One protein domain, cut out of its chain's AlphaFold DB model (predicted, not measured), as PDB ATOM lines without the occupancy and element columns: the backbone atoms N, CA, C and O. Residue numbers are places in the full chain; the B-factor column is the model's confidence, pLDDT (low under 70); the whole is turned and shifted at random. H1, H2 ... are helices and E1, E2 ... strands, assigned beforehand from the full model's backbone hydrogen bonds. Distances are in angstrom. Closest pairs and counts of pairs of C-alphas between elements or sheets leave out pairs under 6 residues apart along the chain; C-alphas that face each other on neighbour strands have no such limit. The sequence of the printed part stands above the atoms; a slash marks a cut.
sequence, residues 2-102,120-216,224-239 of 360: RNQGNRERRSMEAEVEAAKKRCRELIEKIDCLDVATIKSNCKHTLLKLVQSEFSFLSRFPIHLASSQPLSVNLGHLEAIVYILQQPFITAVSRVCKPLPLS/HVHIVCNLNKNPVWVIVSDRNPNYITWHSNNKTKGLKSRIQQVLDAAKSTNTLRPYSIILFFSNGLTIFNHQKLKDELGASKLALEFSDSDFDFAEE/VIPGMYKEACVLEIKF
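This is residues 2 to 102, 120 to 216 and 224 to 239 of the 360 residues of an uncharacterized protein of Gossypium raimondii (UniProt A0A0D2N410). A twisted sheet of five strands stands between helices, with H3 over one face and H4 and H5 over the other. H1 and H2 pack with H3 in an up-and-down bundle of three, each helix running against the one before it, and the long H1 reaches away from the sheet, with Arg 2 at one end of the domain. The printed part has 214 residues with five named helices and five named strands, in the order H1 H2 H3 E1 E2 E3 H4 E4 H5 E5, mixed in class. The sheet runs E1 E2 E3 E4 E5, with E3 and E4 parallel and the other neighbours antiparallel. The whole is compact, with a radius of gyration of the C-alphas of 18.5 A and spans of 61 by 43 by 37 A.

E2, residues 123 to 127, and E3, residues 130 to 137, form a hairpin, with N 127 and O 130 within hydrogen-bond range at 2.8 A. Edge strand E1, residues 89 to 95, is antiparallel to E2, with N 90 and O 126 at 2.8 A. E4, residues 176 to 181, is parallel to E3, with N 135 and O 178 at 2.8 A. Edge strand E5, residues 233 to 238, is antiparallel to E4, with N 179 and O 235 at 2.8 A. H3, residues 74 to 84, lies over E3 at a height over the sheet of 8.4 A; the closest C-alphas are those of His 76 and Ser 137, 6.3 A. On the opposite face H4, residues 155 to 168, lies over E4 at 9.9 A. E3, H4 and E4 are a strand-helix-strand unit, two parallel strands with a helix between, its crossover right-handed. H5, residues 187 to 197, lies over E5 on the same face as H4; their closest C-alphas, of Leu 197 and Ile 237, are 7.3 A apart. H2, residues 40 to 58, is on the sheet; C-alphas 42 and 95 of H2 and E1 are closest, 5.5 A. H1, residues 2 to 31, and H2 form a helical hairpin, a shallow tilt of 16 degrees, closest at C-alphas 20 and 54, 5.9 A. In H1 to H5 every O i to N i+4 pair is within hydrogen-bond range.

H1 begins at C-alpha 2 (-38.479, -21.595, 23.452) and measures 44.6 A from first to last C-alpha. H2 measures 26.3 A, E3 21.9 A and H4 20.0 A. E5 ends at C-alpha 238 (-7.067, -3.291, -20.749).

The C-alphas farthest apart, of Arg 2 and Asn 170, are 63.4 A apart. Residues 103 to 119 and 217 to 223 are not printed, with C-alpha gaps of 13.8 A and 10.5 A. The links H2 to H3 and E3 to H4 are long. Mean pLDDT of the printed part is 83.2; 33 residues are under 70, among them 207 to 216.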
ATOM      1  N   ARG A   2     -39.676 -21.919  22.621       56.78
ATOM      2  CA  ARG A   2     -38.479 -21.595  23.452       56.78
ATOM      3  C   ARG A   2     -37.158 -22.236  22.980       56.78
ATOM      4  O   ARG A   2     -36.122 -21.587  23.037       56.78
ATOM      5  N   ASN A   3     -37.197 -23.470  22.472       62.06
ATOM      6  CA  ASN A   3     -35.985 -24.178  22.030       62.06
ATOM      7  C   ASN A   3     -35.408 -23.650  20.701       62.06
ATOM      8  O   ASN A   3     -34.205 -23.753  20.490       62.06
ATOM      9  N   GLN A   4     -36.240 -23.049  19.841       60.69
ATOM     10  CA  GLN A   4     -35.809 -22.506  18.549       60.69
ATOM     11  C   GLN A   4     -35.031 -21.192  18.732       60.69
ATOM     12  O   GLN A   4     -33.909 -21.074  18.251       60.69
ATOM     13  N   GLY A   5     -35.558 -20.262  19.539       64.06
ATOM     14  CA  GLY A   5     -34.883 -18.988  19.820       64.06
ATOM     15  C   GLY A   5     -33.557 -19.136  20.580       64.06
ATOM     16  O   GLY A   5     -32.645 -18.341  20.387       64.06
ATOM     17  N   ASN A   6     -33.403 -20.178  21.406       67.06
ATOM     18  CA  ASN A   6     -32.117 -20.475  22.051       67.06
ATOM     19  C   ASN A   6     -31.084 -21.067  21.079       67.06
ATOM     20  O   ASN A   6     -29.892 -20.845  21.264       67.06
ATOM     21  N   ARG A   7     -31.518 -21.812  20.053       68.50
ATOM     22  CA  ARG A   7     -30.620 -22.381  19.037       68.50
ATOM     23  C   ARG A   7     -30.125 -21.302  18.069       68.50
ATOM     24  O   ARG A   7     -28.934 -21.250  17.796       68.50
ATOM     25  N   GLU A   8     -31.008 -20.411  17.629       71.88
ATOM     26  CA  GLU A   8     -30.664 -19.274  16.759       71.88
ATOM     27  C   GLU A   8     -29.711 -18.287  17.448       71.88
ATOM     28  O   GLU A   8     -28.734 -17.857  16.844       71.88
ATOM     29  N   ARG A   9     -29.925 -17.998  18.740       70.81
ATOM     30  CA  ARG A   9     -29.004 -17.158  19.525       70.81
ATOM     31  C   ARG A   9     -27.605 -17.754  19.629       70.81
ATOM     32  O   ARG A   9     -26.641 -17.048  19.373       70.81
ATOM     33  N   ARG A  10     -27.497 -19.050  19.940       74.19
ATOM     34  CA  ARG A  10     -26.202 -19.748  19.996       74.19
ATOM     35  C   ARG A  10     -25.495 -19.778  18.638       74.19
ATOM     36  O   ARG A  10     -24.278 -19.670  18.600       74.19
ATOM     37  N   SER A  11     -26.248 -19.894  17.539       80.75
ATOM     38  CA  SER A  11     -25.695 -19.799  16.178       80.75
ATOM     39  C   SER A  11     -25.119 -18.410  15.906       80.75
ATOM     40  O   SER A  11     -23.983 -18.294  15.467       80.75
ATOM     41  N   MET A  12     -25.863 -17.351  16.240       82.81
ATOM     42  CA  MET A  12     -25.415 -15.968  16.055       82.81
ATOM     43  C   MET A  12     -24.208 -15.624  16.943       82.81
ATOM     44  O   MET A  12     -23.288 -14.945  16.501       82.81
ATOM     45  N   GLU A  13     -24.184 -16.105  18.190       85.19
ATOM     46  CA  GLU A  13     -23.026 -15.980  19.088       85.19
ATOM     47  C   GLU A  13     -21.778 -16.629  18.481       85.19
ATOM     48  O   GLU A  13     -20.719 -16.003  18.449       85.19
ATOM     49  N   ALA A  14     -21.915 -17.844  17.940       85.88
ATOM     50  CA  ALA A  14     -20.825 -18.540  17.266       85.88
ATOM     51  C   ALA A  14     -20.346 -17.789  16.010       85.88
ATOM     52  O   ALA A  14     -19.144 -17.617  15.828       85.88
ATOM     53  N   GLU A  15     -21.262 -17.276  15.182       85.56
ATOM     54  CA  GLU A  15     -20.929 -16.479  13.990       85.56
ATOM     55  C   GLU A  15     -20.175 -15.187  14.344       85.56
ATOM     56  O   GLU A  15     -19.200 -14.828  13.677       85.56
ATOM     57  N   VAL A  16     -20.585 -14.495  15.411       88.69
ATOM     58  CA  VAL A  16     -19.913 -13.279  15.890       88.69
ATOM     59  C   VAL A  16     -18.517 -13.595  16.428       88.69
ATOM     60  O   VAL A  16     -17.572 -12.871  16.108       88.69
ATOM     61  N   GLU A  17     -18.349 -14.660  17.214       89.88
ATOM     62  CA  GLU A  17     -17.029 -15.063  17.718       89.88
ATOM     63  C   GLU A  17     -16.097 -15.544  16.601       89.88
ATOM     64  O   GLU A  17     -14.925 -15.153  16.573       89.88
ATOM     65  N   ALA A  18     -16.617 -16.283  15.619       88.75
ATOM     66  CA  ALA A  18     -15.874 -16.647  14.418       88.75
ATOM     67  C   ALA A  18     -15.427 -15.393  13.649       88.75
ATOM     68  O   ALA A  18     -14.252 -15.254  13.309       88.75
ATOM     69  N   ALA A  19     -16.315 -14.416  13.446       89.12
ATOM     70  CA  ALA A  19     -15.962 -13.157  12.792       89.12
ATOM     71  C   ALA A  19     -14.892 -12.367  13.570       89.12
ATOM     72  O   ALA A  19     -13.969 -11.823  12.963       89.12
ATOM     73  N   LYS A  20     -14.949 -12.343  14.908       91.94
ATOM     74  CA  LYS A  20     -13.905 -11.726  15.746       91.94
ATOM     75  C   LYS A  20     -12.560 -12.432  15.603       91.94
ATOM     76  O   LYS A  20     -11.538 -11.748  15.553       91.94
ATOM     77  N   LYS A  21     -12.551 -13.768  15.552       92.12
ATOM     78  CA  LYS A  21     -11.338 -14.565  15.318       92.12
ATOM     79  C   LYS A  21     -10.712 -14.196  13.976       92.12
ATOM     80  O   LYS A  21      -9.560 -13.771  13.948       92.12
ATOM     81  N   ARG A  22     -11.514 -14.190  12.909       91.62
ATOM     82  CA  ARG A  22     -11.074 -13.782  11.569       91.62
ATOM     83  C   ARG A  22     -10.506 -12.360  11.525       91.62
ATOM     84  O   ARG A  22      -9.493 -12.126  10.878       91.62
ATOM     85  N   CYS A  23     -11.093 -11.405  12.256       94.25
ATOM     86  CA  CYS A  23     -10.521 -10.058  12.376       94.25
ATOM     87  C   CYS A  23      -9.117 -10.052  13.001       94.25
ATOM     88  O   CYS A  23      -8.276  -9.281  12.549       94.25
ATOM     89  N   ARG A  24      -8.862 -10.866  14.037       93.50
ATOM     90  CA  ARG A  24      -7.538 -10.946  14.683       93.50
ATOM     91  C   ARG A  24      -6.492 -11.510  13.729       93.50
ATOM     92  O   ARG A  24      -5.460 -10.884  13.531       93.50
ATOM     93  N   GLU A  25      -6.816 -12.609  13.061       91.38
ATOM     94  CA  GLU A  25      -5.931 -13.216  12.061       91.38
ATOM     95  C   GLU A  25      -5.659 -12.266  10.886       91.38
ATOM     96  O   GLU A  25      -4.541 -12.170  10.385       91.38
ATOM     97  N   LEU A  26      -6.667 -11.500  10.457       92.75
ATOM     98  CA  LEU A  26      -6.493 -10.503   9.405       92.75
ATOM     99  C   LEU A  26      -5.558  -9.361   9.833       92.75
ATOM    100  O   LEU A  26      -4.805  -8.862   8.999       92.75
ATOM    101  N   ILE A  27      -5.581  -8.952  11.107       93.94
ATOM    102  CA  ILE A  27      -4.638  -7.960  11.654       93.94
ATOM    103  C   ILE A  27      -3.205  -8.491  11.560       93.94
ATOM    104  O   ILE A  27      -2.354  -7.804  10.999       93.94
ATOM    105  N   GLU A  28      -2.965  -9.724  12.008       92.00
ATOM    106  CA  GLU A  28      -1.645 -10.366  11.930       92.00
ATOM    107  C   GLU A  28      -1.151 -10.454  10.479       92.00
ATOM    108  O   GLU A  28      -0.017 -10.082  10.168       92.00
ATOM    109  N   LYS A  29      -2.031 -10.843   9.547       90.12
ATOM    110  CA  LYS A  29      -1.715 -10.886   8.111       90.12
ATOM    111  C   LYS A  29      -1.363  -9.509   7.541       90.12
ATOM    112  O   LYS A  29      -0.482  -9.427   6.687       90.12
ATOM    113  N   ILE A  30      -2.021  -8.436   7.989       92.44
ATOM    114  CA  ILE A  30      -1.702  -7.060   7.568       92.44
ATOM    115  C   ILE A  30      -0.335  -6.621   8.101       92.44
ATOM    116  O   ILE A  30       0.409  -5.942   7.383       92.44
ATOM    117  N   ASP A  31       0.015  -7.002   9.326       89.88
ATOM    118  CA  ASP A  31       1.313  -6.673   9.913       89.88
ATOM    119  C   ASP A  31       2.454  -7.357   9.145       89.88
ATOM    120  O   ASP A  31       3.430  -6.687   8.785       89.88
ATOM    121  N   CYS A  32       2.254  -8.622   8.760       87.88
ATOM    122  CA  CYS A  32       3.171  -9.426   7.945       87.88
ATOM    123  C   CYS A  32       3.312  -8.982   6.478       87.88
ATOM    124  O   CYS A  32       4.190  -9.486   5.780       87.88
ATOM    125  N   LEU A  33       2.476  -8.061   5.977       86.56
ATOM    126  CA  LEU A  33       2.624  -7.545   4.611       86.56
ATOM    127  C   LEU A  33       4.013  -6.917   4.414       86.56
ATOM    128  O   LEU A  33       4.499  -6.192   5.278       86.56
ATOM    129  N   ASP A  34       4.647  -7.114   3.267       79.88
ATOM    130  CA  ASP A  34       5.974  -6.547   3.035       79.88
ATOM    131  C   ASP A  34       5.943  -5.003   2.960       79.88
ATOM    132  O   ASP A  34       5.139  -4.394   2.243       79.88
ATOM    133  N   VAL A  35       6.825  -4.356   3.727       65.62
ATOM    134  CA  VAL A  35       6.951  -2.891   3.807       65.62
ATOM    135  C   VAL A  35       7.603  -2.315   2.547       65.62
ATOM    136  O   VAL A  35       7.287  -1.180   2.183       65.62
ATOM    137  N   ALA A  36       8.449  -3.080   1.848       64.69
ATOM    138  CA  ALA A  36       9.020  -2.647   0.571       64.69
ATOM    139  C   ALA A  36       7.933  -2.539  -0.514       64.69
ATOM    140  O   ALA A  36       7.951  -1.642  -1.357       64.69
ATOM    141  N   THR A  37       6.918  -3.398  -0.428       70.69
ATOM    142  CA  THR A  37       5.799  -3.450  -1.372       70.69
ATOM    143  C   THR A  37       4.653  -2.494  -1.011       70.69
ATOM    144  O   THR A  37       4.007  -1.916  -1.900       70.69
ATOM    145  N   ILE A  38       4.387  -2.297   0.287       82.06
ATOM    146  CA  ILE A  38       3.203  -1.584   0.788       82.06
ATOM    147  C   ILE A  38       3.589  -0.449   1.731       82.06
ATOM    148  O   ILE A  38       4.079  -0.652   2.841       82.06
ATOM    149  N   LYS A  39       3.241   0.779   1.329       81.69
ATOM    150  CA  LYS A  39       3.456   1.983   2.141       81.69
ATOM    151  C   LYS A  39       2.763   1.877   3.507       81.69
ATOM    152  O   LYS A  39       1.605   1.459   3.601       81.69
ATOM    153  N   SER A  40       3.424   2.374   4.556       84.00
ATOM    154  CA  SER A  40       2.920   2.366   5.943       84.00
ATOM    155  C   SER A  40       1.518   2.976   6.092       84.00
ATOM    156  O   SER A  40       0.682   2.481   6.846       84.00
ATOM    157  N   ASN A  41       1.207   4.012   5.308       87.06
ATOM    158  CA  ASN A  41      -0.109   4.647   5.295       87.06
ATOM    159  C   ASN A  41      -1.234   3.735   4.758       87.06
ATOM    160  O   ASN A  41      -2.394   3.908   5.147       87.06
ATOM    161  N   CYS A  42      -0.922   2.791   3.867       89.50
ATOM    162  CA  CYS A  42      -1.862   1.812   3.326       89.50
ATOM    163  C   CYS A  42      -2.136   0.726   4.367       89.50
ATOM    164  O   CYS A  42      -3.306   0.485   4.666       89.50
ATOM    165  N   LYS A  43      -1.086   0.196   5.013       91.44
ATOM    166  CA  LYS A  43      -1.218  -0.723   6.158       91.44
ATOM    167  C   LYS A  43      -2.074  -0.126   7.273       91.44
ATOM    168  O   LYS A  43      -3.075  -0.713   7.663       91.44
ATOM    169  N   HIS A  44      -1.762   1.097   7.705       91.38
ATOM    170  CA  HIS A  44      -2.538   1.795   8.734       91.38
ATOM    171  C   HIS A  44      -4.016   1.962   8.344       91.38
ATOM    172  O   HIS A  44      -4.906   1.893   9.188       91.38
ATOM    173  N   THR A  45      -4.304   2.203   7.060       93.00
ATOM    174  CA  THR A  45      -5.692   2.328   6.587       93.00
ATOM    175  C   THR A  45      -6.438   1.003   6.723       93.00
ATOM    176  O   THR A  45      -7.559   1.004   7.224       93.00
ATOM    177  N   LEU A  46      -5.814  -0.110   6.333       93.94
ATOM    178  CA  LEU A  46      -6.389  -1.447   6.486       93.94
ATOM    179  C   LEU A  46      -6.593  -1.814   7.956       93.94
ATOM    180  O   LEU A  46      -7.706  -2.173   8.329       93.94
ATOM    181  N   LEU A  47      -5.570  -1.630   8.797       95.06
ATOM    182  CA  LEU A  47      -5.661  -1.883  10.238       95.06
ATOM    183  C   LEU A  47      -6.824  -1.115  10.864       95.06
ATOM    184  O   LEU A  47      -7.635  -1.702  11.574       95.06
ATOM    185  N   LYS A  48      -6.978   0.173  10.535       95.62
ATOM    186  CA  LYS A  48      -8.093   0.988  11.030       95.62
ATOM    187  C   LYS A  48      -9.459   0.423  10.621       95.62
ATOM    188  O   LYS A  48     -10.385   0.443  11.429       95.62
ATOM    189  N   LEU A  49      -9.603  -0.051   9.381       95.06
ATOM    190  CA  LEU A  49     -10.856  -0.639   8.893       95.06
ATOM    191  C   LEU A  49     -11.161  -1.952   9.622       95.06
ATOM    192  O   LEU A  49     -12.251  -2.095  10.173       95.06
ATOM    193  N   VAL A  50     -10.189  -2.859   9.729       95.44
ATOM    194  CA  VAL A  50     -10.366  -4.140  10.434       95.44
ATOM    195  C   VAL A  50     -10.654  -3.928  11.922       95.44
ATOM    196  O   VAL A  50     -11.569  -4.538  12.467       95.44
ATOM    197  N   GLN A  51      -9.953  -3.002  12.579       95.12
ATOM    198  CA  GLN A  51     -10.215  -2.635  13.976       95.12
ATOM    199  C   GLN A  51     -11.615  -2.045  14.173       95.12
ATOM    200  O   GLN A  51     -12.235  -2.267  15.217       95.12
ATOM    201  N   SER A  52     -12.134  -1.304  13.191       94.25
ATOM    202  CA  SER A  52     -13.501  -0.783  13.247       94.25
ATOM    203  C   SER A  52     -14.549  -1.897  13.152       94.25
ATOM    204  O   SER A  52     -15.493  -1.892  13.940       94.25
ATOM    205  N   GLU A  53     -14.334  -2.897  12.291       94.25
ATOM    206  CA  GLU A  53     -15.187  -4.092  12.193       94.25
ATOM    207  C   GLU A  53     -15.105  -4.933  13.476       94.25
ATOM    208  O   GLU A  53     -16.128  -5.319  14.039       94.25
ATOM    209  N   PHE A  54     -13.903  -5.133  14.023       93.50
ATOM    210  CA  PHE A  54     -13.711  -5.827  15.297       93.50
ATOM    211  C   PHE A  54     -14.418  -5.115  16.458       93.50
ATOM    212  O   PHE A  54     -15.062  -5.746  17.301       93.50
ATOM    213  N   SER A  55     -14.337  -3.784  16.496       93.38
ATOM    214  CA  SER A  55     -15.026  -2.964  17.497       93.38
ATOM    215  C   SER A  55     -16.545  -3.052  17.353       93.38
ATOM    216  O   SER A  55     -17.246  -3.112  18.363       93.38
ATOM    217  N   PHE A  56     -17.056  -3.081  16.118       92.00
ATOM    218  CA  PHE A  56     -18.473  -3.296  15.830       92.00
ATOM    219  C   PHE A  56     -18.938  -4.666  16.337       92.00
ATOM    220  O   PHE A  56     -19.895  -4.730  17.106       92.00
ATOM    221  N   LEU A  57     -18.210  -5.735  16.008       91.06
ATOM    222  CA  LEU A  57     -18.493  -7.100  16.464       91.06
ATOM    223  C   LEU A  57     -18.444  -7.236  17.989       91.06
ATOM    224  O   LEU A  57     -19.258  -7.931  18.589       91.06
ATOM    225  N   SER A  58     -17.507  -6.546  18.638       90.06
ATOM    226  CA  SER A  58     -17.365  -6.551  20.099       90.06
ATOM    227  C   SER A  58     -18.528  -5.867  20.817       90.06
ATOM    228  O   SER A  58     -18.829  -6.209  21.956       90.06
ATOM    229  N   ARG A  59     -19.187  -4.913  20.155       89.44
ATOM    230  CA  ARG A  59     -20.357  -4.192  20.678       89.44
ATOM    231  C   ARG A  59     -21.674  -4.702  20.092       89.44
ATOM    232  O   ARG A  59     -22.718  -4.111  20.366       89.44
ATOM    233  N   PHE A  60     -21.631  -5.748  19.266       84.50
ATOM    234  CA  PHE A  60     -22.797  -6.220  18.536       84.50
ATOM    235  C   PHE A  60     -23.871  -6.707  19.522       84.50
ATOM    236  O   PHE A  60     -23.583  -7.549  20.375       84.50
ATOM    237  N   PRO A  61     -25.109  -6.186  19.454       79.88
ATOM    238  CA  PRO A  61     -26.133  -6.490  20.441       79.88
ATOM    239  C   PRO A  61     -26.805  -7.832  20.125       79.88
ATOM    240  O   PRO A  61     -27.925  -7.887  19.618       79.88
ATOM    241  N   ILE A  62     -26.133  -8.925  20.483       73.44
ATOM    242  CA  ILE A  62     -26.585 -10.311  20.265       73.44
ATOM    243  C   ILE A  62     -27.992 -10.550  20.844       73.44
ATOM    244  O   ILE A  62     -28.815 -11.237  20.247       73.44
ATOM    245  N   HIS A  63     -28.310  -9.931  21.986       66.69
ATOM    246  CA  HIS A  63     -29.600 -10.108  22.661       66.69
ATOM    247  C   HIS A  63     -30.784  -9.398  21.981       66.69
ATOM    248  O   HIS A  63     -31.932  -9.760  22.244       66.69
ATOM    249  N   LEU A  64     -30.519  -8.400  21.128       63.66
ATOM    250  CA  LEU A  64     -31.528  -7.591  20.426       63.66
ATOM    251  C   LEU A  64     -31.585  -7.889  18.926       63.66
ATOM    252  O   LEU A  64     -32.505  -7.426  18.249       63.66
ATOM    253  N   ALA A  65     -30.615  -8.644  18.405       60.59
ATOM    254  CA  ALA A  65     -30.590  -9.064  17.019       60.59
ATOM    255  C   ALA A  65     -31.801  -9.970  16.747       60.59
ATOM    256  O   ALA A  65     -31.820 -11.159  17.065       60.59
ATOM    257  N   SER A  66     -32.848  -9.376  16.167       57.50
ATOM    258  CA  SER A  66     -33.845 -10.126  15.399       57.50
ATOM    259  C   SER A  66     -33.135 -10.899  14.281       57.50
ATOM    260  O   SER A  66     -31.970 -10.630  14.015       57.50
ATOM    261  N   SER A  67     -33.833 -11.825  13.627       60.44
ATOM    262  CA  SER A  67     -33.386 -12.765  12.579       60.44
ATOM    263  C   SER A  67     -32.700 -12.171  11.324       60.44
ATOM    264  O   SER A  67     -32.780 -12.750  10.242       60.44
ATOM    265  N   GLN A  68     -32.088 -10.992  11.411       63.78
ATOM    266  CA  GLN A  68     -31.288 -10.362  10.378       63.78
ATOM    267  C   GLN A  68     -29.871 -10.949  10.363       63.78
ATOM    268  O   GLN A  68     -29.280 -11.160  11.425       63.78
ATOM    269  N   PRO A  69     -29.313 -11.190   9.168       70.06
ATOM    270  CA  PRO A  69     -27.962 -11.710   9.026       70.06
ATOM    271  C   PRO A  69     -26.926 -10.685   9.497       70.06
ATOM    272  O   PRO A  69     -27.096  -9.475   9.310       70.06
ATOM    273  N   LEU A  70     -25.825 -11.181  10.064       77.19
ATOM    274  CA  LEU A  70     -24.668 -10.372  10.425       77.19
ATOM    275  C   LEU A  70     -24.071  -9.737   9.159       77.19
ATOM    276  O   LEU A  70     -23.530 -10.420   8.292       77.19
ATOM    277  N   SER A  71     -24.179  -8.413   9.038       76.31
ATOM    278  CA  SER A  71     -23.576  -7.665   7.935       76.31
ATOM    279  C   SER A  71     -22.241  -7.091   8.393       76.31
ATOM    280  O   SER A  71     -22.207  -6.156   9.187       76.31
ATOM    281  N   VAL A  72     -21.150  -7.664   7.887       82.81
ATOM    282  CA  VAL A  72     -19.774  -7.211   8.129       82.81
ATOM    283  C   VAL A  72     -19.049  -7.020   6.809       82.81
ATOM    284  O   VAL A  72     -19.320  -7.739   5.847       82.81
ATOM    285  N   ASN A  73     -18.090  -6.097   6.767       87.69
ATOM    286  CA  ASN A  73     -17.236  -5.897   5.587       87.69
ATOM    287  C   ASN A  73     -15.998  -6.808   5.598       87.69
ATOM    288  O   ASN A  73     -15.040  -6.577   4.864       87.69
ATOM    289  N   LEU A  74     -15.985  -7.821   6.466       89.75
ATOM    290  CA  LEU A  74     -14.803  -8.631   6.722       89.75
ATOM    291  C   LEU A  74     -14.350  -9.411   5.479       89.75
ATOM    292  O   LEU A  74     -13.178  -9.331   5.136       89.75
ATOM    293  N   GLY A  75     -15.273 -10.040   4.742       89.06
ATOM    294  CA  GLY A  75     -14.954 -10.752   3.492       89.06
ATOM    295  C   GLY A  75     -14.296  -9.858   2.437       89.06
ATOM    296  O   GLY A  75     -13.361 -10.258   1.741       89.06
ATOM    297  N   HIS A  76     -14.743  -8.608   2.354       91.31
ATOM    298  CA  HIS A  76     -14.174  -7.597   1.478       91.31
ATOM    299  C   HIS A  76     -12.746  -7.215   1.877       91.31
ATOM    300  O   HIS A  76     -11.873  -7.126   1.012       91.31
ATOM    301  N   LEU A  77     -12.493  -7.010   3.173       93.44
ATOM    302  CA  LEU A  77     -11.159  -6.684   3.684       93.44
ATOM    303  C   LEU A  77     -10.192  -7.866   3.544       93.44
ATOM    304  O   LEU A  77      -9.051  -7.657   3.137       93.44
ATOM    305  N   GLU A  78     -10.653  -9.091   3.805       92.38
ATOM    306  CA  GLU A  78      -9.900 -10.329   3.563       92.38
ATOM    307  C   GLU A  78      -9.461 -10.412   2.098       92.38
ATOM    308  O   GLU A  78      -8.279 -10.597   1.820       92.38
ATOM    309  N   ALA A  79     -10.379 -10.151   1.163       92.06
ATOM    310  CA  ALA A  79     -10.081 -10.196  -0.266       92.06
ATOM    311  C   ALA A  79      -9.057  -9.133  -0.686       92.06
ATOM    312  O   ALA A  79      -8.195  -9.391  -1.522       92.06
ATOM    313  N   ILE A  80      -9.113  -7.936  -0.095       93.88
ATOM    314  CA  ILE A  80      -8.108  -6.896  -0.341       93.88
ATOM    315  C   ILE A  80      -6.730  -7.344   0.149       93.88
ATOM    316  O   ILE A  80      -5.757  -7.197  -0.587       93.88
ATOM    317  N   VAL A  81      -6.630  -7.888   1.365       92.50
ATOM    318  CA  VAL A  81      -5.349  -8.363   1.915       92.50
ATOM    319  C   VAL A  81      -4.808  -9.534   1.099       92.50
ATOM    320  O   VAL A  81      -3.628  -9.528   0.762       92.50
ATOM    321  N   TYR A  82      -5.666 -10.466   0.691       90.56
ATOM    322  CA  TYR A  82      -5.307 -11.572  -0.195       90.56
ATOM    323  C   TYR A  82      -4.698 -11.100  -1.520       90.56
ATOM    324  O   TYR A  82      -3.662 -11.613  -1.943       90.56
ATOM    325  N   ILE A  83      -5.289 -10.082  -2.159       91.75
ATOM    326  CA  ILE A  83      -4.723  -9.491  -3.381       91.75
ATOM    327  C   ILE A  83      -3.356  -8.867  -3.086       91.75
ATOM    328  O   ILE A  83      -2.418  -9.054  -3.853       91.75
ATOM    329  N   LEU A  84      -3.229  -8.135  -1.981       92.06
ATOM    330  CA  LEU A  84      -1.994  -7.441  -1.605       92.06
ATOM    331  C   LEU A  84      -0.830  -8.379  -1.259       92.06
ATOM    332  O   LEU A  84       0.314  -7.942  -1.322       92.06
ATOM    333  N   GLN A  85      -1.108  -9.633  -0.905       89.69
ATOM    334  CA  GLN A  85      -0.093 -10.656  -0.644       89.69
ATOM    335  C   GLN A  85       0.451 -11.317  -1.914       89.69
ATOM    336  O   GLN A  85       1.448 -12.031  -1.848       89.69
ATOM    337  N   GLN A  86      -0.183 -11.104  -3.069       87.25
ATOM    338  CA  GLN A  86       0.256 -11.762  -4.292       87.25
ATOM    339  C   GLN A  86       1.622 -11.230  -4.751       87.25
ATOM    340  O   GLN A  86       1.813 -10.012  -4.812       87.25
ATOM    341  N   PRO A  87       2.549 -12.106  -5.177       86.00
ATOM    342  CA  PRO A  87       3.933 -11.728  -5.484       86.00
ATOM    343  C   PRO A  87       4.057 -10.778  -6.685       86.00
ATOM    344  O   PRO A  87       5.042 -10.059  -6.830       86.00
ATOM    345  N   PHE A  88       3.053 -10.761  -7.561       87.50
ATOM    346  CA  PHE A  88       2.997  -9.878  -8.724       87.50
ATOM    347  C   PHE A  88       2.444  -8.477  -8.417       87.50
ATOM    348  O   PHE A  88       2.448  -7.615  -9.304       87.50
ATOM    349  N   ILE A  89       1.952  -8.236  -7.195       90.38
ATOM    350  CA  ILE A  89       1.496  -6.922  -6.737       90.38
ATOM    351  C   ILE A  89       2.667  -6.178  -6.111       90.38
ATOM    352  O   ILE A  89       3.282  -6.629  -5.158       90.38
ATOM    353  N   THR A  90       2.962  -5.001  -6.652       89.75
ATOM    354  CA  THR A  90       4.082  -4.152  -6.228       89.75
ATOM    355  C   THR A  90       3.644  -2.691  -6.106       89.75
ATOM    356  O   THR A  90       2.573  -2.309  -6.584       89.75
ATOM    357  N   ALA A  91       4.466  -1.851  -5.468       88.31
ATOM    358  CA  ALA A  91       4.310  -0.390  -5.440       88.31
ATOM    359  C   ALA A  91       2.890   0.097  -5.072       88.31
ATOM    360  O   ALA A  91       2.289   0.938  -5.754       88.31
ATOM    361  N   VAL A  92       2.325  -0.425  -3.982       91.56
ATOM    362  CA  VAL A  92       0.960  -0.085  -3.562       91.56
ATOM    363  C   VAL A  92       0.905   1.367  -3.088       91.56
ATOM    364  O   VAL A  92       1.545   1.771  -2.116       91.56
ATOM    365  N   SER A  93       0.122   2.181  -3.791       88.69
ATOM    366  CA  SER A  93       0.057   3.630  -3.583       88.69
ATOM    367  C   SER A  93      -1.179   4.078  -2.807       88.69
ATOM    368  O   SER A  93      -1.121   5.082  -2.088       88.69
ATOM    369  N   ARG A  94      -2.301   3.362  -2.950       89.12
ATOM    370  CA  ARG A  94      -3.567   3.634  -2.254       89.12
ATOM    371  C   ARG A  94      -4.319   2.339  -1.994       89.12
ATOM    372  O   ARG A  94      -4.377   1.479  -2.866       89.12
ATOM    373  N   VAL A  95      -4.959   2.274  -0.830       90.94
ATOM    374  CA  VAL A  95      -5.868   1.194  -0.439       90.94
ATOM    375  C   VAL A  95      -7.093   1.798   0.246       90.94
ATOM    376  O   VAL A  95      -6.932   2.659   1.113       90.94
ATOM    377  N   CYS A  96      -8.297   1.376  -0.151       86.62
ATOM    378  CA  CYS A  96      -9.594   1.764   0.421       86.62
ATOM    379  C   CYS A  96      -9.791   3.277   0.599       86.62
ATOM    380  O   CYS A  96     -10.411   3.734   1.561       86.62
ATOM    381  N   LYS A  97      -9.243   4.078  -0.318       81.94
ATOM    382  CA  LYS A  97      -9.348   5.538  -0.283       81.94
ATOM    383  C   LYS A  97      -9.979   6.042  -1.573       81.94
ATOM    384  O   LYS A  97      -9.558   5.605  -2.644       81.94
ATOM    385  N   PRO A  98     -10.945   6.974  -1.495       77.31
ATOM    386  CA  PRO A  98     -11.524   7.565  -2.690       77.31
ATOM    387  C   PRO A  98     -10.443   8.229  -3.544       77.31
ATOM    388  O   PRO A  98      -9.518   8.856  -3.016       77.31
ATOM    389  N   LEU A  99     -10.562   8.103  -4.865       75.62
ATOM    390  CA  LEU A  99      -9.611   8.732  -5.768       75.62
ATOM    391  C   LEU A  99      -9.951  10.230  -5.900       75.62
ATOM    392  O   LEU A  99     -11.102  10.557  -6.211       75.62
ATOM    393  N   PRO A 100      -8.990  11.147  -5.667       65.31
ATOM    394  CA  PRO A 100      -9.221  12.579  -5.797       65.31
ATOM    395  C   PRO A 100      -9.252  12.945  -7.282       65.31
ATOM    396  O   PRO A 100      -8.247  13.335  -7.867       65.31
ATOM    397  N   LEU A 101     -10.407  12.761  -7.913       63.38
ATOM    398  CA  LEU A 101     -10.607  13.108  -9.312       63.38
ATOM    399  C   LEU A 101     -11.374  14.419  -9.407       63.38
ATOM    400  O   LEU A 101     -12.539  14.507  -9.022       63.38
ATOM    401  N   SER A 102     -10.718  15.430  -9.969       53.41
ATOM    402  CA  SER A 102     -11.390  16.647 -10.405       53.41
ATOM    403  C   SER A 102     -12.010  16.380 -11.773       53.41
ATOM    404  O   SER A 102     -11.419  16.683 -12.808       53.41
ATOM    405  N   HIS A 120     -14.685   5.135  -6.441       79.56
ATOM    406  CA  HIS A 120     -14.266   4.101  -5.526       79.56
ATOM    407  C   HIS A 120     -13.410   3.076  -6.268       79.56
ATOM    408  O   HIS A 120     -13.919   2.230  -7.001       79.56
ATOM    409  N   VAL A 121     -12.100   3.197  -6.087       88.38
ATOM    410  CA  VAL A 121     -11.104   2.189  -6.455       88.38
ATOM    411  C   VAL A 121     -10.541   1.649  -5.149       88.38
ATOM    412  O   VAL A 121     -10.243   2.426  -4.239       88.38
ATOM    413  N   HIS A 122     -10.423   0.330  -5.035       92.44
ATOM    414  CA  HIS A 122     -10.041  -0.296  -3.772       92.44
ATOM    415  C   HIS A 122      -8.527  -0.336  -3.614       92.44
ATOM    416  O   HIS A 122      -8.038  -0.069  -2.522       92.44
ATOM    417  N   ILE A 123      -7.786  -0.619  -4.689       94.00
ATOM    418  CA  ILE A 123      -6.320  -0.675  -4.669       94.00
ATOM    419  C   ILE A 123      -5.773   0.041  -5.905       94.00
ATOM    420  O   ILE A 123      -6.274  -0.146  -7.013       94.00
ATOM    421  N   VAL A 124      -4.739   0.857  -5.713       93.00
ATOM    422  CA  VAL A 124      -3.926   1.423  -6.799       93.00
ATOM    423  C   VAL A 124      -2.496   0.940  -6.603       93.00
ATOM    424  O   VAL A 124      -1.841   1.341  -5.635       93.00
ATOM    425  N   CYS A 125      -2.021   0.086  -7.501       92.62
ATOM    426  CA  CYS A 125      -0.745  -0.620  -7.392       92.62
ATOM    427  C   CYS A 125      -0.157  -0.910  -8.777       92.62
ATOM    428  O   CYS A 125      -0.758  -0.571  -9.797       92.62
ATOM    429  N   ASN A 126       1.006  -1.552  -8.804       92.38
ATOM    430  CA  ASN A 126       1.560  -2.157 -10.002       92.38
ATOM    431  C   ASN A 126       1.272  -3.662 -10.004       92.38
ATOM    432  O   ASN A 126       1.499  -4.342  -9.006       92.38
ATOM    433  N   LEU A 127       0.822  -4.178 -11.141       90.81
ATOM    434  CA  LEU A 127       0.663  -5.597 -11.434       90.81
ATOM    435  C   LEU A 127       1.673  -5.974 -12.516       90.81
ATOM    436  O   LEU A 127       1.581  -5.466 -13.634       90.81
ATOM    437  N   ASN A 128       2.661  -6.813 -12.196       87.88
ATOM    438  CA  ASN A 128       3.765  -7.143 -13.112       87.88
ATOM    439  C   ASN A 128       4.375  -5.901 -13.785       87.88
ATOM    440  O   ASN A 128       4.489  -5.824 -15.007       87.88
ATOM    441  N   LYS A 129       4.752  -4.907 -12.968       86.62
ATOM    442  CA  LYS A 129       5.343  -3.622 -13.393       86.62
ATOM    443  C   LYS A 129       4.402  -2.681 -14.163       86.62
ATOM    444  O   LYS A 129       4.816  -1.573 -14.490       86.62
ATOM    445  N   ASN A 130       3.144  -3.058 -14.396       91.06
ATOM    446  CA  ASN A 130       2.154  -2.196 -15.040       91.06
ATOM    447  C   ASN A 130       1.246  -1.533 -13.998       91.06
ATOM    448  O   ASN A 130       0.736  -2.232 -13.125       91.06
ATOM    449  N   PRO A 131       0.991  -0.217 -14.071       92.88
ATOM    450  CA  PRO A 131       0.088   0.445 -13.135       92.88
ATOM    451  C   PRO A 131      -1.347  -0.036 -13.356       92.88
ATOM    452  O   PRO A 131      -1.863   0.048 -14.468       92.88
ATOM    453  N   VAL A 132      -2.026  -0.497 -12.310       94.06
ATOM    454  CA  VAL A 132      -3.408  -0.982 -12.391       94.06
ATOM    455  C   VAL A 132      -4.285  -0.405 -11.292       94.06
ATOM    456  O   VAL A 132      -3.832  -0.022 -10.209       94.06
ATOM    457  N   TRP A 133      -5.579  -0.349 -11.583       94.50
ATOM    458  CA  TRP A 133      -6.611  -0.038 -10.598       94.50
ATOM    459  C   TRP A 133      -7.415  -1.298 -10.315       94.50
ATOM    460  O   TRP A 133      -7.951  -1.905 -11.239       94.50
ATOM    461  N   VAL A 134      -7.533  -1.679  -9.047       95.06
ATOM    462  CA  VAL A 134      -8.250  -2.893  -8.642       95.06
ATOM    463  C   VAL A 134      -9.582  -2.531  -7.996       95.06
ATOM    464  O   VAL A 134      -9.662  -1.705  -7.075       95.06
ATOM    465  N   ILE A 135     -10.640  -3.183  -8.468       94.94
ATOM    466  CA  ILE A 135     -11.976  -3.146  -7.887       94.94
ATOM    467  C   ILE A 135     -12.271  -4.512  -7.272       94.94
ATOM    468  O   ILE A 135     -12.244  -5.513  -7.975       94.94
ATOM    469  N   VAL A 136     -12.585  -4.542  -5.979       93.94
ATOM    470  CA  VAL A 136     -12.853  -5.763  -5.217       93.94
ATOM    471  C   VAL A 136     -14.330  -5.819  -4.839       93.94
ATOM    472  O   VAL A 136     -14.919  -4.812  -4.450       93.94
ATOM    473  N   SER A 137     -14.944  -6.991  -4.941       91.62
ATOM    474  CA  SER A 137     -16.311  -7.247  -4.490       91.62
ATOM    475  C   SER A 137     -16.381  -8.597  -3.792       91.62
ATOM    476  O   SER A 137     -16.167  -9.621  -4.430       91.62
ATOM    477  N   ASP A 138     -16.779  -8.606  -2.521       90.44
ATOM    478  CA  ASP A 138     -17.106  -9.835  -1.783       90.44
ATOM    479  C   ASP A 138     -18.585 -10.224  -1.902       90.44
ATOM    480  O   ASP A 138     -19.050 -11.171  -1.276       90.44
ATOM    481  N   ARG A 139     -19.376  -9.462  -2.661       87.25
ATOM    482  CA  ARG A 139     -20.823  -9.656  -2.677       87.25
ATOM    483  C   ARG A 139     -21.172 -11.000  -3.285       87.25
ATOM    484  O   ARG A 139     -20.611 -11.385  -4.307       87.25
ATOM    485  N   ASN A 140     -22.180 -11.650  -2.710       85.06
ATOM    486  CA  ASN A 140     -22.774 -12.822  -3.330       85.06
ATOM    487  C   ASN A 140     -23.274 -12.452  -4.752       85.06
ATOM    488  O   ASN A 140     -24.009 -11.461  -4.899       85.06
ATOM    489  N   PRO A 141     -22.887 -13.221  -5.792       85.62
ATOM    490  CA  PRO A 141     -23.168 -12.911  -7.195       85.62
ATOM    491  C   PRO A 141     -24.645 -12.680  -7.503       85.62
ATOM    492  O   PRO A 141     -24.975 -11.868  -8.369       85.62
ATOM    493  N   ASN A 142     -25.536 -13.351  -6.772       87.19
ATOM    494  CA  ASN A 142     -26.982 -13.270  -6.971       87.19
ATOM    495  C   ASN A 142     -27.558 -11.892  -6.611       87.19
ATOM    496  O   ASN A 142     -28.634 -11.531  -7.082       87.19
ATOM    497  N   TYR A 143     -26.834 -11.092  -5.824       86.19
ATOM    498  CA  TYR A 143     -27.220  -9.718  -5.480       86.19
ATOM    499  C   TYR A 143     -26.533  -8.659  -6.349       86.19
ATOM    500  O   TYR A 143     -26.707  -7.456  -6.122       86.19
ATOM    501  N   ILE A 144     -25.742  -9.073  -7.341       86.56
ATOM    502  CA  ILE A 144     -25.072  -8.164  -8.269       86.56
ATOM    503  C   ILE A 144     -25.954  -7.993  -9.507       86.56
ATOM    504  O   ILE A 144     -26.016  -8.859 -10.379       86.56
ATOM    505  N   THR A 145     -26.625  -6.847  -9.614       90.12
ATOM    506  CA  THR A 145     -27.431  -6.511 -10.795       90.12
ATOM    507  C   THR A 145     -26.592  -5.791 -11.848       90.12
ATOM    508  O   THR A 145     -25.838  -4.867 -11.532       90.12
ATOM    509  N   TRP A 146     -26.744  -6.170 -13.122       92.62
ATOM    510  CA  TRP A 146     -26.047  -5.514 -14.234       92.62
ATOM    511  C   TRP A 146     -26.494  -4.060 -14.420       92.62
ATOM    512  O   TRP A 146     -25.678  -3.131 -14.429       92.62
ATOM    513  N   HIS A 147     -27.810  -3.865 -14.512       90.62
ATOM    514  CA  HIS A 147     -28.442  -2.565 -14.698       90.62
ATOM    515  C   HIS A 147     -28.760  -1.889 -13.364       90.62
ATOM    516  O   HIS A 147     -28.888  -2.533 -12.318       90.62
ATOM    517  N   SER A 148     -28.862  -0.562 -13.414       86.56
ATOM    518  CA  SER A 148     -29.316   0.230 -12.278       86.56
ATOM    519  C   SER A 148     -30.782  -0.052 -11.986       86.56
ATOM    520  O   SER A 148     -31.589  -0.207 -12.899       86.56
ATOM    521  N   ASN A 149     -31.112  -0.074 -10.703       79.56
ATOM    522  CA  ASN A 149     -32.481  -0.067 -10.211       79.56
ATOM    523  C   ASN A 149     -32.704   1.228  -9.413       79.56
ATOM    524  O   ASN A 149     -31.745   1.906  -9.038       79.56
ATOM    525  N   ASN A 150     -33.952   1.550  -9.083       73.25
ATOM    526  CA  ASN A 150     -34.353   2.754  -8.348       73.25
ATOM    527  C   ASN A 150     -33.611   2.939  -7.009       73.25
ATOM    528  O   ASN A 150     -33.524   4.052  -6.506       73.25
ATOM    529  N   LYS A 151     -33.073   1.857  -6.428       73.31
ATOM    530  CA  LYS A 151     -32.360   1.864  -5.139       73.31
ATOM    531  C   LYS A 151     -30.837   1.784  -5.260       73.31
ATOM    532  O   LYS A 151     -30.135   2.182  -4.336       73.31
ATOM    533  N   THR A 152     -30.302   1.234  -6.351       75.25
ATOM    534  CA  THR A 152     -28.876   0.901  -6.456       75.25
ATOM    535  C   THR A 152     -28.345   1.108  -7.869       75.25
ATOM    536  O   THR A 152     -28.925   0.664  -8.859       75.25
ATOM    537  N   LYS A 153     -27.172   1.746  -7.962       80.81
ATOM    538  CA  LYS A 153     -26.374   1.766  -9.196       80.81
ATOM    539  C   LYS A 153     -25.978   0.335  -9.573       80.81
ATOM    540  O   LYS A 153     -25.403  -0.359  -8.731       80.81
ATOM    541  N   GLY A 154     -26.248  -0.066 -10.815       86.69
ATOM    542  CA  GLY A 154     -25.895  -1.386 -11.344       86.69
ATOM    543  C   GLY A 154     -24.401  -1.533 -11.616       86.69
ATOM    544  O   GLY A 154     -23.689  -0.528 -11.746       86.69
ATOM    545  N   LEU A 155     -23.934  -2.776 -11.732       90.38
ATOM    546  CA  LEU A 155     -22.532  -3.130 -11.965       90.38
ATOM    547  C   LEU A 155     -21.946  -2.388 -13.171       90.38
ATOM    548  O   LEU A 155     -20.900  -1.752 -13.035       90.38
ATOM    549  N   LYS A 156     -22.664  -2.371 -14.305       91.50
ATOM    550  CA  LYS A 156     -22.232  -1.686 -15.533       91.50
ATOM    551  C   LYS A 156     -21.906  -0.221 -15.270       91.50
ATOM    552  O   LYS A 156     -20.833   0.253 -15.614       91.50
ATOM    553  N   SER A 157     -22.814   0.492 -14.603       88.50
ATOM    554  CA  SER A 157     -22.645   1.924 -14.332       88.50
ATOM    555  C   SER A 157     -21.475   2.226 -13.392       88.50
ATOM    556  O   SER A 157     -20.833   3.265 -13.533       88.50
ATOM    557  N   ARG A 158     -21.186   1.326 -12.440       89.12
ATOM    558  CA  ARG A 158     -20.065   1.473 -11.504       89.12
ATOM    559  C   ARG A 158     -18.736   1.277 -12.217       89.12
ATOM    560  O   ARG A 158     -17.860   2.120 -12.073       89.12
ATOM    561  N   ILE A 159     -18.611   0.218 -13.016       91.56
ATOM    562  CA  ILE A 159     -17.386  -0.054 -13.776       91.56
ATOM    563  C   ILE A 159     -17.171   1.023 -14.840       91.56
ATOM    564  O   ILE A 159     -16.060   1.525 -14.964       91.56
ATOM    565  N   GLN A 160     -18.232   1.459 -15.532       90.12
ATOM    566  CA  GLN A 160     -18.142   2.538 -16.516       90.12
ATOM    567  C   GLN A 160     -17.633   3.841 -15.893       90.12
ATOM    568  O   GLN A 160     -16.747   4.468 -16.454       90.12
ATOM    569  N   GLN A 161     -18.109   4.207 -14.695       88.25
ATOM    570  CA  GLN A 161     -17.583   5.371 -13.972       88.25
ATOM    571  C   GLN A 161     -16.071   5.256 -13.740       88.25
ATOM    572  O   GLN A 161     -15.353   6.231 -13.954       88.25
ATOM    573  N   VAL A 162     -15.574   4.076 -13.350       89.81
ATOM    574  CA  VAL A 162     -14.129   3.861 -13.172       89.81
ATOM    575  C   VAL A 162     -13.381   3.933 -14.504       89.81
ATOM    576  O   VAL A 162     -12.347   4.595 -14.573       89.81
ATOM    577  N   LEU A 163     -13.910   3.316 -15.564       90.44
ATOM    578  CA  LEU A 163     -13.329   3.353 -16.910       90.44
ATOM    579  C   LEU A 163     -13.222   4.788 -17.439       90.44
ATOM    580  O   LEU A 163     -12.166   5.187 -17.928       90.44
ATOM    581  N   ASP A 164     -14.287   5.575 -17.313       88.25
ATOM    582  CA  ASP A 164     -14.337   6.960 -17.787       88.25
ATOM    583  C   ASP A 164     -13.309   7.826 -17.056       88.25
ATOM    584  O   ASP A 164     -12.624   8.653 -17.660       88.25
ATOM    585  N   ALA A 165     -13.134   7.603 -15.758       87.25
ATOM    586  CA  ALA A 165     -12.130   8.307 -14.979       87.25
ATOM    587  C   ALA A 165     -10.696   7.879 -15.246       87.25
ATOM    588  O   ALA A 165      -9.815   8.738 -15.297       87.25
ATOM    589  N   ALA A 166     -10.455   6.584 -15.426       88.81
ATOM    590  CA  ALA A 166      -9.156   6.077 -15.839       88.81
ATOM    591  C   ALA A 166      -8.739   6.696 -17.182       88.81
ATOM    592  O   ALA A 166      -7.600   7.135 -17.323       88.81
ATOM    593  N   LYS A 167      -9.684   6.836 -18.125       85.88
ATOM    594  CA  LYS A 167      -9.471   7.523 -19.413       85.88
ATOM    595  C   LYS A 167      -9.257   9.029 -19.266       85.88
ATOM    596  O   LYS A 167      -8.482   9.604 -20.020       85.88
ATOM    597  N   SER A 168      -9.941   9.666 -18.318       82.06
ATOM    598  CA  SER A 168      -9.896  11.124 -18.124       82.06
ATOM    599  C   SER A 168      -8.684  11.612 -17.322       82.06
ATOM    600  O   SER A 168      -8.448  12.818 -17.245       82.06
ATOM    601  N   THR A 169      -7.933  10.713 -16.681       77.56
ATOM    602  CA  THR A 169      -6.815  11.078 -15.801       77.56
ATOM    603  C   THR A 169      -5.487  10.962 -16.538       77.56
ATOM    604  O   THR A 169      -5.142   9.883 -16.999       77.56
ATOM    605  N   ASN A 170      -4.694  12.038 -16.583       70.44
ATOM    606  CA  ASN A 170      -3.385  12.020 -17.256       70.44
ATOM    607  C   ASN A 170      -2.230  11.539 -16.360       70.44
ATOM    608  O   ASN A 170      -1.254  11.001 -16.865       70.44
ATOM    609  N   THR A 171      -2.319  11.724 -15.039       69.88
ATOM    610  CA  THR A 171      -1.207  11.459 -14.102       69.88
ATOM    611  C   THR A 171      -1.245  10.080 -13.442       69.88
ATOM    612  O   THR A 171      -0.212   9.571 -13.030       69.88
ATOM    613  N   LEU A 172      -2.428   9.474 -13.319       74.50
ATOM    614  CA  LEU A 172      -2.651   8.168 -12.681       74.50
ATOM    615  C   LEU A 172      -3.307   7.176 -13.646       74.50
ATOM    616  O   LEU A 172      -4.028   6.288 -13.195       74.50
ATOM    617  N   ARG A 173      -3.123   7.360 -14.960       84.75
ATOM    618  CA  ARG A 173      -3.740   6.495 -15.969       84.75
ATOM    619  C   ARG A 173      -3.267   5.050 -15.760       84.75
ATOM    620  O   ARG A 173      -2.066   4.803 -15.882       84.75
ATOM    621  N   PRO A 174      -4.170   4.109 -15.445       91.38
ATOM    622  CA  PRO A 174      -3.794   2.712 -15.346       91.38
ATOM    623  C   PRO A 174      -3.629   2.102 -16.741       91.38
ATOM    624  O   PRO A 174      -4.301   2.503 -17.692       91.38
ATOM    625  N   TYR A 175      -2.769   1.093 -16.827       92.00
ATOM    626  CA  TYR A 175      -2.651   0.185 -17.963       92.00
ATOM    627  C   TYR A 175      -3.902  -0.687 -18.116       92.00
ATOM    628  O   TYR A 175      -4.421  -0.881 -19.218       92.00
ATOM    629  N   SER A 176      -4.434  -1.167 -16.993       94.69
ATOM    630  CA  SER A 176      -5.667  -1.945 -16.954       94.69
ATOM    631  C   SER A 176      -6.433  -1.760 -15.644       94.69
ATOM    632  O   SER A 176      -5.902  -1.303 -14.625       94.69
ATOM    633  N   ILE A 177      -7.725  -2.081 -15.683       95.31
ATOM    634  CA  ILE A 177      -8.560  -2.234 -14.492       95.31
ATOM    635  C   ILE A 177      -8.721  -3.722 -14.211       95.31
ATOM    636  O   ILE A 177      -9.151  -4.479 -15.080       95.31
ATOM    637  N   ILE A 178      -8.433  -4.114 -12.976       95.94
ATOM    638  CA  ILE A 178      -8.652  -5.468 -12.480       95.94
ATOM    639  C   ILE A 178      -9.955  -5.498 -11.693       95.94
ATOM    640  O   ILE A 178     -10.175  -4.685 -10.792       95.94
ATOM    641  N   LEU A 179     -10.822  -6.442 -12.025       95.69
ATOM    642  CA  LEU A 179     -12.054  -6.729 -11.310       95.69
ATOM    643  C   LEU A 179     -11.873  -8.051 -10.569       95.69
ATOM    644  O   LEU A 179     -11.693  -9.089 -11.198       95.69
ATOM    645  N   PHE A 180     -11.934  -8.006  -9.244       94.62
ATOM    646  CA  PHE A 180     -11.824  -9.169  -8.376       94.62
ATOM    647  C   PHE A 180     -13.161  -9.407  -7.673       94.62
ATOM    648  O   PHE A 180     -13.586  -8.604  -6.837       94.62
ATOM    649  N   PHE A 181     -13.834 -10.504  -8.008       93.75
ATOM    650  CA  PHE A 181     -15.074 -10.923  -7.362       93.75
ATOM    651  C   PHE A 181     -14.812 -12.157  -6.510       93.75
ATOM    652  O   PHE A 181     -14.699 -13.253  -7.048       93.75
ATOM    653  N   SER A 182     -14.739 -11.987  -5.192       90.88
ATOM    654  CA  SER A 182     -14.313 -13.029  -4.247       90.88
ATOM    655  C   SER A 182     -15.228 -14.252  -4.227       90.88
ATOM    656  O   SER A 182     -14.758 -15.367  -4.059       90.88
ATOM    657  N   ASN A 183     -16.529 -14.027  -4.433       89.25
ATOM    658  CA  ASN A 183     -17.560 -15.068  -4.480       89.25
ATOM    659  C   ASN A 183     -17.993 -15.386  -5.923       89.25
ATOM    660  O   ASN A 183     -19.065 -15.939  -6.149       89.25
ATOM    661  N   GLY A 184     -17.206 -14.955  -6.911       90.25
ATOM    662  CA  GLY A 184     -17.469 -15.206  -8.322       90.25
ATOM    663  C   GLY A 184     -18.485 -14.270  -8.968       90.25
ATOM    664  O   GLY A 184     -18.777 -13.167  -8.502       90.25
ATOM    665  N   LEU A 185     -19.010 -14.708 -10.109       90.44
ATOM    666  CA  LEU A 185     -19.988 -13.977 -10.908       90.44
ATOM    667  C   LEU A 185     -21.027 -14.930 -11.486       90.44
ATOM    668  O   LEU A 185     -20.733 -16.071 -11.826       90.44
ATOM    669  N   THR A 186     -22.244 -14.422 -11.682       93.19
ATOM    670  CA  THR A 186     -23.235 -15.134 -12.489       93.19
ATOM    671  C   THR A 186     -22.762 -15.207 -13.940       93.19
ATOM    672  O   THR A 186     -22.131 -14.272 -14.443       93.19
ATOM    673  N   ILE A 187     -23.127 -16.285 -14.641       92.75
ATOM    674  CA  ILE A 187     -22.807 -16.479 -16.066       92.75
ATOM    675  C   ILE A 187     -23.244 -15.255 -16.885       92.75
ATOM    676  O   ILE A 187     -22.491 -14.765 -17.722       92.75
ATOM    677  N   PHE A 188     -24.427 -14.709 -16.576       93.94
ATOM    678  CA  PHE A 188     -24.956 -13.505 -17.211       93.94
ATOM    679  C   PHE A 188     -24.036 -12.287 -17.038       93.94
ATOM    680  O   PHE A 188     -23.655 -11.664 -18.029       93.94
ATOM    681  N   ASN A 189     -23.651 -11.947 -15.803       92.31
ATOM    682  CA  ASN A 189     -22.793 -10.786 -15.549       92.31
ATOM    683  C   ASN A 189     -21.389 -10.988 -16.130       92.31
ATOM    684  O   ASN A 189     -20.823 -10.053 -16.687       92.31
ATOM    685  N   HIS A 190     -20.840 -12.198 -16.033       93.25
ATOM    686  CA  HIS A 190     -19.540 -12.531 -16.606       93.25
ATOM    687  C   HIS A 190     -19.536 -12.354 -18.131       93.25
ATOM    688  O   HIS A 190     -18.659 -11.675 -18.662       93.25
ATOM    689  N   GLN A 191     -20.543 -12.883 -18.832       93.75
ATOM    690  CA  GLN A 191     -20.663 -12.729 -20.284       93.75
ATOM    691  C   GLN A 191     -20.823 -11.257 -20.683       93.75
ATOM    692  O   GLN A 191     -20.159 -10.778 -21.595       93.75
ATOM    693  N   LYS A 192     -21.627 -10.498 -19.933       95.12
ATOM    694  CA  LYS A 192     -21.814  -9.062 -20.159       95.12
ATOM    695  C   LYS A 192     -20.542  -8.236 -19.962       95.12
ATOM    696  O   LYS A 192     -20.318  -7.297 -20.720       95.12
ATOM    697  N   LEU A 193     -19.701  -8.579 -18.984       93.81
ATOM    698  CA  LEU A 193     -18.395  -7.937 -18.807       93.81
ATOM    699  C   LEU A 193     -17.478  -8.180 -20.009       93.81
ATOM    700  O   LEU A 193     -16.798  -7.250 -20.441       93.81
ATOM    701  N   LYS A 194     -17.484  -9.396 -20.564       93.25
ATOM    702  CA  LYS A 194     -16.710  -9.730 -21.765       93.25
ATOM    703  C   LYS A 194     -17.223  -8.980 -22.992       93.25
ATOM    704  O   LYS A 194     -16.461  -8.250 -23.618       93.25
ATOM    705  N   ASP A 195     -18.515  -9.105 -23.277       93.25
ATOM    706  CA  ASP A 195     -19.104  -8.623 -24.529       93.25
ATOM    707  C   ASP A 195     -19.238  -7.097 -24.580       93.25
ATOM    708  O   ASP A 195     -19.024  -6.494 -25.626       93.25
ATOM    709  N   GLU A 196     -19.612  -6.454 -23.466       94.00
ATOM    710  CA  GLU A 196     -19.894  -5.009 -23.458       94.00
ATOM    711  C   GLU A 196     -18.713  -4.156 -22.986       94.00
ATOM    712  O   GLU A 196     -18.628  -2.990 -23.370       94.00
ATOM    713  N   LEU A 197     -17.837  -4.692 -22.129       91.06
ATOM    714  CA  LEU A 197     -16.730  -3.937 -21.524       91.06
ATOM    715  C   LEU A 197     -15.344  -4.478 -21.900       91.06
ATOM    716  O   LEU A 197     -14.350  -3.967 -21.388       91.06
ATOM    717  N   GLY A 198     -15.265  -5.484 -22.778       91.81
ATOM    718  CA  GLY A 198     -13.996  -6.038 -23.256       91.81
ATOM    719  C   GLY A 198     -13.178  -6.728 -22.166       91.81
ATOM    720  O   GLY A 198     -11.953  -6.793 -22.266       91.81
ATOM    721  N   ALA A 199     -13.823  -7.203 -21.097       94.00
ATOM    722  CA  ALA A 199     -13.127  -7.890 -20.021       94.00
ATOM    723  C   ALA A 199     -12.596  -9.250 -20.498       94.00
ATOM    724  O   ALA A 199     -13.288  -9.999 -21.187       94.00
ATOM    725  N   SER A 200     -11.392  -9.614 -20.083       92.75
ATOM    726  CA  SER A 200     -10.798 -10.928 -20.326       92.75
ATOM    727  C   SER A 200     -10.341 -11.554 -19.011       92.75
ATOM    728  O   SER A 200     -10.274 -10.885 -17.981       92.75
ATOM    729  N   LYS A 201     -10.093 -12.868 -19.003       91.50
ATOM    730  CA  LYS A 201      -9.531 -13.523 -17.816       91.50
ATOM    731  C   LYS A 201      -8.119 -12.979 -17.605       91.50
ATOM    732  O   LYS A 201      -7.346 -12.930 -18.562       91.50
ATOM    733  N   LEU A 202      -7.787 -12.596 -16.373       86.69
ATOM    734  CA  LEU A 202      -6.423 -12.185 -16.062       86.69
ATOM    735  C   LEU A 202      -5.467 -13.360 -16.322       86.69
ATOM    736  O   LEU A 202      -5.717 -14.477 -15.876       86.69
ATOM    737  N   ALA A 203      -4.370 -13.097 -17.032       79.31
ATOM    738  CA  ALA A 203      -3.368 -14.105 -17.391       79.31
ATOM    739  C   ALA A 203      -2.452 -14.525 -16.222       79.31
ATOM    740  O   ALA A 203      -1.483 -15.248 -16.430       79.31
ATOM    741  N   LEU A 204      -2.734 -14.043 -15.011       77.56
ATOM    742  CA  LEU A 204      -2.007 -14.365 -13.791       77.56
ATOM    743  C   LEU A 204      -2.901 -15.203 -12.900       77.56
ATOM    744  O   LEU A 204      -4.051 -14.843 -12.638       77.56
ATOM    745  N   GLU A 205      -2.349 -16.313 -12.437       75.19
ATOM    746  CA  GLU A 205      -3.003 -17.171 -11.468       75.19
ATOM    747  C   GLU A 205      -2.706 -16.620 -10.081       75.19
ATOM    748  O   GLU A 205      -1.552 -16.476  -9.678       75.19
ATOM    749  N   PHE A 206      -3.771 -16.237  -9.381       74.25
ATOM    750  CA  PHE A 206      -3.674 -15.934  -7.965       74.25
ATOM    751  C   PHE A 206      -3.290 -17.223  -7.247       74.25
ATOM    752  O   PHE A 206      -3.826 -18.286  -7.550       74.25
ATOM    753  N   SER A 207      -2.328 -17.127  -6.336       63.53
ATOM    754  CA  SER A 207      -1.878 -18.287  -5.578       63.53
ATOM    755  C   SER A 207      -3.014 -18.816  -4.703       63.53
ATOM    756  O   SER A 207      -3.640 -18.061  -3.957       63.53
ATOM    757  N   ASP A 208      -3.231 -20.130  -4.742       57.47
ATOM    758  CA  ASP A 208      -4.112 -20.847  -3.810       57.47
ATOM    759  C   ASP A 208      -3.514 -20.919  -2.393       57.47
ATOM    760  O   ASP A 208      -4.004 -21.684  -1.570       57.47
ATOM    761  N   SER A 209      -2.439 -20.159  -2.115       47.34
ATOM    762  CA  SER A 209      -1.730 -20.178  -0.838       47.34
ATOM    763  C   SER A 209      -2.737 -20.096   0.293       47.34
ATOM    764  O   SER A 209      -3.544 -19.159   0.307       47.34
ATOM    765  N   ASP A 210      -2.669 -21.075   1.193       47.47
ATOM    766  CA  ASP A 210      -3.616 -21.290   2.273       47.47
ATOM    767  C   ASP A 210      -3.796 -19.995   3.067       47.47
ATOM    768  O   ASP A 210      -3.070 -19.675   4.010       47.47
ATOM    769  N   PHE A 211      -4.817 -19.220   2.706       48.19
ATOM    770  CA  PHE A 211      -5.392 -18.209   3.574       48.19
ATOM    771  C   PHE A 211      -6.236 -18.969   4.608       48.19
ATOM    772  O   PHE A 211      -7.415 -18.698   4.794       48.19
ATOM    773  N   ASP A 212      -5.632 -19.978   5.236       48.41
ATOM    774  CA  ASP A 212      -6.286 -20.891   6.150       48.41
ATOM    775  C   ASP A 212      -6.637 -20.091   7.394       48.41
ATOM    776  O   ASP A 212      -5.775 -19.670   8.165       48.41
ATOM    777  N   PHE A 213      -7.931 -19.845   7.565       48.19
ATOM    778  CA  PHE A 213      -8.498 -19.557   8.871       48.19
ATOM    779  C   PHE A 213      -8.565 -20.894   9.608       48.19
ATOM    780  O   PHE A 213      -9.637 -21.487   9.722       48.19
ATOM    781  N   ALA A 214      -7.409 -21.432  10.005       42.47
ATOM    782  CA  ALA A 214      -7.340 -22.734  10.650       42.47
ATOM    783  C   ALA A 214      -8.189 -22.705  11.931       42.47
ATOM    784  O   ALA A 214      -7.902 -21.993  12.902       42.47
ATOM    785  N   GLU A 215      -9.282 -23.465  11.947       43.41
ATOM    786  CA  GLU A 215      -9.930 -23.854  13.191       43.41
ATOM    787  C   GLU A 215      -9.040 -24.881  13.888       43.41
ATOM    788  O   GLU A 215      -9.195 -26.085  13.713       43.41
ATOM    789  N   GLU A 216      -8.119 -24.404  14.729       39.25
ATOM    790  CA  GLU A 216      -7.663 -25.197  15.867       39.25
ATOM    791  C   GLU A 216      -8.867 -25.406  16.791       39.25
ATOM    792  O   GLU A 216      -9.154 -24.609  17.685       39.25
ATOM    793  N   VAL A 224      -9.353 -29.620   7.121       34.25
ATOM    794  CA  VAL A 224      -8.713 -28.834   6.060       34.25
ATOM    795  C   VAL A 224      -9.828 -28.099   5.319       34.25
ATOM    796  O   VAL A 224     -10.592 -28.706   4.559       34.25
ATOM    797  N   ILE A 225      -9.991 -26.806   5.601       40.84
ATOM    798  CA  ILE A 225     -10.961 -25.970   4.899       40.84
ATOM    799  C   ILE A 225     -10.435 -25.795   3.465       40.84
ATOM    800  O   ILE A 225      -9.271 -25.464   3.266       40.84
ATOM    801  N   PRO A 226     -11.247 -26.051   2.427       38.19
ATOM    802  CA  PRO A 226     -10.789 -25.897   1.057       38.19
ATOM    803  C   PRO A 226     -10.454 -24.425   0.771       38.19
ATOM    804  O   PRO A 226     -11.278 -23.562   1.054       38.19
ATOM    805  N   GLY A 227      -9.283 -24.190   0.161       50.19
ATOM    806  CA  GLY A 227      -8.689 -22.881  -0.150       50.19
ATOM    807  C   GLY A 227      -9.667 -21.730  -0.399       50.19
ATOM    808  O   GLY A 227     -10.640 -21.845  -1.153       50.19
ATOM    809  N   MET A 228      -9.395 -20.599   0.252       59.66
ATOM    810  CA  MET A 228     -10.174 -19.381   0.075       59.66
ATOM    811  C   MET A 228     -10.174 -18.945  -1.390       59.66
ATOM    812  O   MET A 228      -9.149 -18.991  -2.056       59.66
ATOM    813  N   TYR A 229     -11.330 -18.483  -1.873       70.25
ATOM    814  CA  TYR A 229     -11.505 -17.915  -3.217       70.25
ATOM    815  C   TYR A 229     -11.498 -18.905  -4.395       70.25
ATOM    816  O   TYR A 229     -11.382 -18.469  -5.536       70.25
ATOM    817  N   LYS A 230     -11.771 -20.203  -4.184       73.06
ATOM    818  CA  LYS A 230     -12.035 -21.167  -5.284       73.06
ATOM    819  C   LYS A 230     -13.101 -20.710  -6.283       73.06
ATOM    820  O   LYS A 230     -13.032 -21.029  -7.466       73.06
ATOM    821  N   GLU A 231     -14.102 -19.980  -5.801       81.25
ATOM    822  CA  GLU A 231     -15.181 -19.436  -6.628       81.25
ATOM    823  C   GLU A 231     -14.846 -18.056  -7.210       81.25
ATOM    824  O   GLU A 231     -15.651 -17.491  -7.953       81.25
ATOM    825  N   ALA A 232     -13.686 -17.480  -6.879       87.69
ATOM    826  CA  ALA A 232     -13.381 -16.121  -7.267       87.69
ATOM    827  C   ALA A 232     -13.234 -15.975  -8.780       87.69
ATOM    828  O   ALA A 232     -12.653 -16.796  -9.490       87.69
ATOM    829  N   CYS A 233     -13.760 -14.862  -9.276       91.12
ATOM    830  CA  CYS A 233     -13.666 -14.487 -10.672       91.12
ATOM    831  C   CYS A 233     -12.794 -13.240 -10.787       91.12
ATOM    832  O   CYS A 233     -13.153 -12.177 -10.270       91.12
ATOM    833  N   VAL A 234     -11.663 -13.377 -11.481       93.00
ATOM    834  CA  VAL A 234     -10.739 -12.272 -11.749       93.00
ATOM    835  C   VAL A 234     -10.736 -11.939 -13.233       93.00
ATOM    836  O   VAL A 234     -10.445 -12.787 -14.081       93.00
ATOM    837  N   LEU A 235     -11.053 -10.686 -13.542       94.81
ATOM    838  CA  LEU A 235     -11.132 -10.173 -14.903       94.81
ATOM    839  C   LEU A 235     -10.257  -8.931 -15.062       94.81
ATOM    840  O   LEU A 235     -10.132  -8.123 -14.145       94.81
ATOM    841  N   GLU A 236      -9.694  -8.759 -16.247       95.75
ATOM    842  CA  GLU A 236      -8.898  -7.605 -16.641       95.75
ATOM    843  C   GLU A 236      -9.591  -6.861 -17.786       95.75
ATOM    844  O   GLU A 236     -10.023  -7.468 -18.765       95.75
ATOM    845  N   ILE A 237      -9.675  -5.536 -17.679       95.44
ATOM    846  CA  ILE A 237     -10.057  -4.645 -18.776       95.44
ATOM    847  C   ILE A 237      -8.837  -3.793 -19.114       95.44
ATOM    848  O   ILE A 237      -8.449  -2.919 -18.334       95.44
ATOM    849  N   LYS A 238      -8.221  -4.055 -20.267       92.81
ATOM    850  CA  LYS A 238      -7.067  -3.291 -20.749       92.81
ATOM    851  C   LYS A 238      -7.524  -2.002 -21.415       92.81
ATOM    852  O   LYS A 238      -8.548  -1.970 -22.095       92.81
ATOM    853  N   PHE A 239      -6.753  -0.938 -21.233       86.06
ATOM    854  CA  PHE A 239      -6.878   0.232 -22.090       86.06
ATOM    855  C   PHE A 239      -5.994   0.020 -23.309       86.06
ATOM    856  O   PHE A 239      -4.850  -0.407 -23.156       86.06
TER     857      PHE A 239